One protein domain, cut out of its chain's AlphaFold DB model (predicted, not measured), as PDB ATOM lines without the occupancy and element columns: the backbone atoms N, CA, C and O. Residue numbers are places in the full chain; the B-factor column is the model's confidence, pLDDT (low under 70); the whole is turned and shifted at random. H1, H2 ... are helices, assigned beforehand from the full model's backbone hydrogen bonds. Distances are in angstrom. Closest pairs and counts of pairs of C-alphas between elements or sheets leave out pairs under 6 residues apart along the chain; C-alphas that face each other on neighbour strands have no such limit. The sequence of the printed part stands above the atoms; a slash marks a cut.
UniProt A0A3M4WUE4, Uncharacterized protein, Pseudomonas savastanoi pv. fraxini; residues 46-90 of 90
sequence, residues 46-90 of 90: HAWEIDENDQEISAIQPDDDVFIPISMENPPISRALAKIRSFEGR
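Overview. This is residues 46 to 90 of the 90 residues of an uncharacterized protein of Pseudomonas savastanoi pv. fraxini (UniProt A0A3M4WUE4). With little regular structure, this is one helix, H2, along the long axis, with short H1 over its side and a long loop, residues 60 to 76, reaching past H2's first end to Ser 71 and folding back into it. The printed part has 45 residues, 17 of them in two named helices, H1 then H2, and no named strand; the class is all helix. It is compact, with a radius of gyration of the C-alphas of 10.2 A, yet elongated, spanning 35 by 18 by 15 A.

Arrangement. Start from H2, residues 77 to 88; H1, residues 55 to 59, is close but not clearly touching, the closest C-alphas being those of Ile 57 and Ala 80, 6.6 A apart. Within hydrogen-bond range are 6 of 8 O i to N i+4 pairs in H2, and in H1 0 of 1, beside 2 of 2 O i to N i+3 pairs.

Along the chain. Find C-alpha 77 at (175.129, 171.184, 263.024); H2 runs 17.1 A to C-alpha 88 at (170.693, 187.164, 258.983). H1 begins at C-alpha 55, (174.438, 176.999, 274.124), and is 8.4 A long.

Size, cuts and confidence. Look to Ser 71 and Arg 90 for the C-alphas farthest apart, 34.9 A. The link from H1 to H2 is long, with 17 residues. The printed part has no cut; pLDDT is under 70 at residues 89 to 90.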
ATOM      1  N   HIS A  46     182.821 168.408 269.328       92.19
ATOM      2  CA  HIS A  46     183.071 168.662 267.923       92.19
ATOM      3  C   HIS A  46     181.967 169.537 267.338       92.19
ATOM      4  O   HIS A  46     180.796 169.384 267.666       92.19
ATOM      5  N   ALA A  47     182.322 170.429 266.410       93.56
ATOM      6  CA  ALA A  47     181.351 171.347 265.819       93.56
ATOM      7  C   ALA A  47     180.157 170.621 265.170       93.56
ATOM      8  O   ALA A  47     179.037 171.106 265.253       93.56
ATOM      9  N   TRP A  48     180.363 169.434 264.583       95.12
ATOM     10  CA  TRP A  48     179.278 168.654 263.974       95.12
ATOM     11  C   TRP A  48     178.254 168.097 264.975       95.12
ATOM     12  O   TRP A  48     177.169 167.696 264.557       95.12
ATOM     13  N   GLU A  49     178.589 168.069 266.267       95.50
ATOM     14  CA  GLU A  49     177.729 167.578 267.351       95.50
ATOM     15  C   GLU A  49     176.787 168.662 267.892       95.50
ATOM     16  O   GLU A  49     175.791 168.315 268.517       95.50
ATOM     17  N   ILE A  50     177.064 169.943 267.612       95.81
ATOM     18  CA  ILE A  50     176.284 171.087 268.108       95.81
ATOM     19  C   ILE A  50     174.899 171.105 267.450       95.81
ATOM     20  O   ILE A  50     174.782 171.205 266.226       95.81
ATOM     21  N   ASP A  51     173.845 171.054 268.260       95.62
ATOM     22  CA  ASP A  51     172.455 171.198 267.834       95.62
ATOM     23  C   ASP A  51     171.965 172.654 267.904       95.62
ATOM     24  O   ASP A  51     172.575 173.549 268.487       95.62
ATOM     25  N   GLU A  52     170.806 172.915 267.301       94.88
ATOM     26  CA  GLU A  52     170.212 174.248 267.223       94.88
ATOM     27  C   GLU A  52     169.762 174.832 268.579       94.88
ATOM     28  O   GLU A  52     169.428 176.020 268.664       94.88
ATOM     29  N   ASN A  53     169.678 173.996 269.618       95.12
ATOM     30  CA  ASN A  53     169.253 174.378 270.966       95.12
ATOM     31  C   ASN A  53     170.396 174.363 271.992       95.12
ATOM     32  O   ASN A  53     170.170 174.746 273.142       95.12
ATOM     33  N   ASP A  54     171.599 173.964 271.581       94.88
ATOM     34  CA  ASP A  54     172.783 173.966 272.436       94.88
ATOM     35  C   ASP A  54     173.281 175.398 272.669       94.88
ATOM     36  O   ASP A  54     173.139 176.275 271.813       94.88
ATOM     37  N   GLN A  55     173.888 175.665 273.828       91.81
ATOM     38  CA  GLN A  55     174.438 176.999 274.124       91.81
ATOM     39  C   GLN A  55     175.652 177.316 273.235       91.81
ATOM     40  O   GLN A  55     175.924 178.475 272.898       91.81
ATOM     41  N   GLU A  56     176.349 176.267 272.806       93.38
ATOM     42  CA  GLU A  56     177.523 176.287 271.945       93.38
ATOM     43  C   GLU A  56     177.205 176.744 270.516       93.38
ATOM     44  O   GLU A  56     178.125 177.105 269.785       93.38
ATOM     45  N   ILE A  57     175.922 176.860 270.142       93.25
ATOM     46  CA  ILE A  57     175.498 177.500 268.887       93.25
ATOM     47  C   ILE A  57     176.044 178.932 268.746       93.25
ATOM     48  O   ILE A  57     176.228 179.430 267.642       93.25
ATOM     49  N   SER A  58     176.340 179.602 269.864       91.06
ATOM     50  CA  SER A  58     176.942 180.940 269.871       91.06
ATOM     51  C   SER A  58     178.402 180.979 269.394       91.06
ATOM     52  O   SER A  58     178.917 182.062 269.114       91.06
ATOM     53  N   ALA A  59     179.072 179.825 269.308       90.56
ATOM     54  CA  ALA A  59     180.475 179.712 268.915       90.56
ATOM     55  C   ALA A  59     180.686 179.457 267.412       90.56
ATOM     56  O   ALA A  59     181.832 179.475 266.968       90.56
ATOM     57  N   ILE A  60     179.616 179.228 266.647       92.25
ATOM     58  CA  ILE A  60     179.659 178.940 265.206       92.25
ATOM     59  C   ILE A  60     179.146 180.130 264.387       92.25
ATOM     60  O   ILE A  60     178.240 180.852 264.810       92.25
ATOM     61  N   GLN A  61     179.731 180.342 263.213       92.00
ATOM     62  CA  GLN A  61     179.323 181.351 262.239       92.00
ATOM     63  C   GLN A  61     178.536 180.712 261.080       92.00
ATOM     64  O   GLN A  61     178.729 179.534 260.767       92.00
ATOM     65  N   PRO A  62     177.631 181.458 260.422       91.38
ATOM     66  CA  PRO A  62     176.804 180.922 259.338       91.38
ATOM     67  C   PRO A  62     177.596 180.403 258.126       91.38
ATOM     68  O   PRO A  62     177.074 179.566 257.377       91.38
ATOM     69  N   ASP A  63     178.820 180.888 257.923       91.19
ATOM     70  CA  ASP A  63     179.742 180.542 256.839       91.19
ATOM     71  C   ASP A  63     180.886 179.603 257.266       91.19
ATOM     72  O   ASP A  63     181.749 179.296 256.442       91.19
ATOM     73  N   ASP A  64     180.874 179.097 258.505       90.69
ATOM     74  CA  ASP A  64     181.869 178.126 258.964       90.69
ATOM     75  C   ASP A  64     181.833 176.841 258.119       90.69
ATOM     76  O   ASP A  64     180.796 176.186 257.961       90.69
ATOM     77  N   ASP A  65     183.004 176.441 257.623       89.94
ATOM     78  CA  ASP A  65     183.210 175.161 256.945       89.94
ATOM     79  C   ASP A  65     183.452 174.056 257.984       89.94
ATOM     80  O   ASP A  65     184.582 173.760 258.388       89.94
ATOM     81  N   VAL A  66     182.356 173.491 258.493       90.81
ATOM     82  CA  VAL A  66     182.409 172.433 259.504       90.81
ATOM     83  C   VAL A  66     182.792 171.106 258.856       90.81
ATOM     84  O   VAL A  66     182.043 170.535 258.065       90.81
ATOM     85  N   PHE A  67     183.934 170.558 259.264       90.38
ATOM     86  CA  PHE A  67     184.343 169.213 258.870       90.38
ATOM     87  C   PHE A  67     183.414 168.166 259.493       90.38
ATOM     88  O   PHE A  67     183.438 167.981 260.702       90.38
ATOM     89  N   ILE A  68     182.629 167.453 258.687       93.25
ATOM     90  CA  ILE A  68     181.738 166.382 259.156       93.25
ATOM     91  C   ILE A  68     182.346 165.024 258.765       93.25
ATOM     92  O   ILE A  68     182.627 164.802 257.584       93.25
ATOM     93  N   PRO A  69     182.538 164.085 259.710       93.31
ATOM     94  CA  PRO A  69     182.984 162.734 259.385       93.31
ATOM     95  C   PRO A  69     182.013 162.022 258.432       93.31
ATOM     96  O   PRO A  69     180.806 162.046 258.647       93.31
ATOM     97  N   ILE A  70     182.537 161.310 257.427       91.44
ATOM     98  CA  ILE A  70     181.734 160.606 256.399       91.44
ATOM     99  C   ILE A  70     180.721 159.623 257.011       91.44
ATOM    100  O   ILE A  70     179.655 159.398 256.450       91.44
ATOM    101  N   SER A  71     181.039 159.037 258.167       93.00
ATOM    102  CA  SER A  71     180.168 158.088 258.867       93.00
ATOM    103  C   SER A  71     178.984 158.736 259.594       93.00
ATOM    104  O   SER A  71     178.161 158.009 260.144       93.00
ATOM    105  N   MET A  72     178.918 160.068 259.676       92.38
ATOM    106  CA  MET A  72     177.863 160.768 260.401       92.38
ATOM    107  C   MET A  72     176.734 161.192 259.461       92.38
ATOM    108  O   MET A  72     176.845 162.164 258.716       92.38
ATOM    109  N   GLU A  73     175.617 160.477 259.541       91.50
ATOM    110  CA  GLU A  73     174.384 160.834 258.843       91.50
ATOM    111  C   GLU A  73     173.589 161.879 259.636       91.50
ATOM    112  O   GLU A  73     173.443 161.770 260.852       91.50
ATOM    113  N   ASN A  74     173.030 162.875 258.940       91.62
ATOM    114  CA  ASN A  74     172.179 163.929 259.517       91.62
ATOM    115  C   ASN A  74     172.791 164.650 260.742       91.62
ATOM    116  O   ASN A  74     172.166 164.688 261.809       91.62
ATOM    117  N   PRO A  75     173.991 165.247 260.612       95.25
ATOM    118  CA  PRO A  75     174.686 165.858 261.740       95.25
ATOM    119  C   PRO A  75     173.888 167.062 262.294       95.25
ATOM    120  O   PRO A  75     173.434 167.898 261.497       95.25
ATOM    121  N   PRO A  76     173.722 167.178 263.631       95.69
ATOM    122  CA  PRO A  76     172.969 168.256 264.286       95.69
ATOM    123  C   PRO A  76     173.324 169.668 263.813       95.69
ATOM    124  O   PRO A  76     172.425 170.490 263.603       95.69
ATOM    125  N   ILE A  77     174.605 169.900 263.508       96.19
ATOM    126  CA  ILE A  77     175.129 171.184 263.024       96.19
ATOM    127  C   ILE A  77     174.392 171.733 261.801       96.19
ATOM    128  O   ILE A  77     174.320 172.943 261.603       96.19
ATOM    129  N   SER A  78     173.782 170.861 260.992       94.31
ATOM    130  CA  SER A  78     173.014 171.276 259.815       94.31
ATOM    131  C   SER A  78     171.790 172.110 260.207       94.31
ATOM    132  O   SER A  78     171.489 173.110 259.552       94.31
ATOM    133  N   ARG A  79     171.098 171.727 261.292       95.00
ATOM    134  CA  ARG A  79     169.966 172.488 261.845       95.00
ATOM    135  C   ARG A  79     170.449 173.782 262.486       95.00
ATOM    136  O   ARG A  79     169.877 174.838 262.225       95.00
ATOM    137  N   ALA A  80     171.540 173.712 263.248       95.50
ATOM    138  CA  ALA A  80     172.138 174.875 263.894       95.50
ATOM    139  C   ALA A  80     172.535 175.962 262.874       95.50
ATOM    140  O   ALA A  80     172.099 177.108 262.998       95.50
ATOM    141  N   LEU A  81     173.256 175.602 261.804       95.00
ATOM    142  CA  LEU A  81     173.628 176.528 260.725       95.00
ATOM    143  C   LEU A  81     172.405 177.088 259.984       95.00
ATOM    144  O   LEU A  81     172.362 178.281 259.680       95.00
ATOM    145  N   ALA A  82     171.390 176.261 259.711       93.69
ATOM    146  CA  ALA A  82     170.150 176.727 259.088       93.69
ATOM    147  C   ALA A  82     169.424 177.767 259.960       93.69
ATOM    148  O   ALA A  82     168.970 178.795 259.449       93.69
ATOM    149  N   LYS A  83     169.359 177.537 261.278       93.56
ATOM    150  CA  LYS A  83     168.769 178.468 262.246       93.56
ATOM    151  C   LYS A  83     169.534 179.787 262.296       93.56
ATOM    152  O   LYS A  83     168.902 180.836 262.212       93.56
ATOM    153  N   ILE A  84     170.867 179.753 262.353       93.25
ATOM    154  CA  ILE A  84     171.696 180.971 262.368       93.25
ATOM    155  C   ILE A  84     171.458 181.810 261.109       93.25
ATOM    156  O   ILE A  84     171.131 182.990 261.213       93.25
ATOM    157  N   ARG A  85     171.514 181.192 259.922       93.12
ATOM    158  CA  ARG A  85     171.277 181.880 258.639       93.12
ATOM    159  C   ARG A  85     169.882 182.504 258.550       93.12
ATOM    160  O   ARG A  85     169.701 183.528 257.898       93.12
ATOM    161  N   SER A  86     168.886 181.920 259.222       92.19
ATOM    162  CA  SER A  86     167.527 182.476 259.256       92.19
ATOM    163  C   SER A  86     167.435 183.823 259.987       92.19
ATOM    164  O   SER A  86     166.507 184.592 259.728       92.19
ATOM    165  N   PHE A  87     168.386 184.129 260.878       87.62
ATOM    166  CA  PHE A  87     168.439 185.407 261.586       87.62
ATOM    167  C   PHE A  87     169.099 186.520 260.767       87.62
ATOM    168  O   PHE A  87     168.746 187.677 260.964       87.62
ATOM    169  N   GLU A  88     169.998 186.186 259.836       77.56
ATOM    170  CA  GLU A  88     170.693 187.164 258.983       77.56
ATOM    171  C   GLU A  88     169.848 187.658 257.803       77.56
ATOM    172  O   GLU A  88     170.115 188.715 257.241       77.56
ATOM    173  N   GLY A  89     168.813 186.907 257.421       63.41
ATOM    174  CA  GLY A  89     167.879 187.300 256.361       63.41
ATOM    175  C   GLY A  89     166.841 188.358 256.766       63.41
ATOM    176  O   GLY A  89     165.901 188.579 256.001       63.41
ATOM    177  N   ARG A  90     166.953 188.955 257.961       52.22
ATOM    178  CA  ARG A  90     166.057 189.995 258.503       52.22
ATOM    179  C   ARG A  90     166.750 191.347 258.554       52.22
ATOM    180  O   ARG A  90     166.042 192.345 258.295       52.22
TER     181      ARG A  90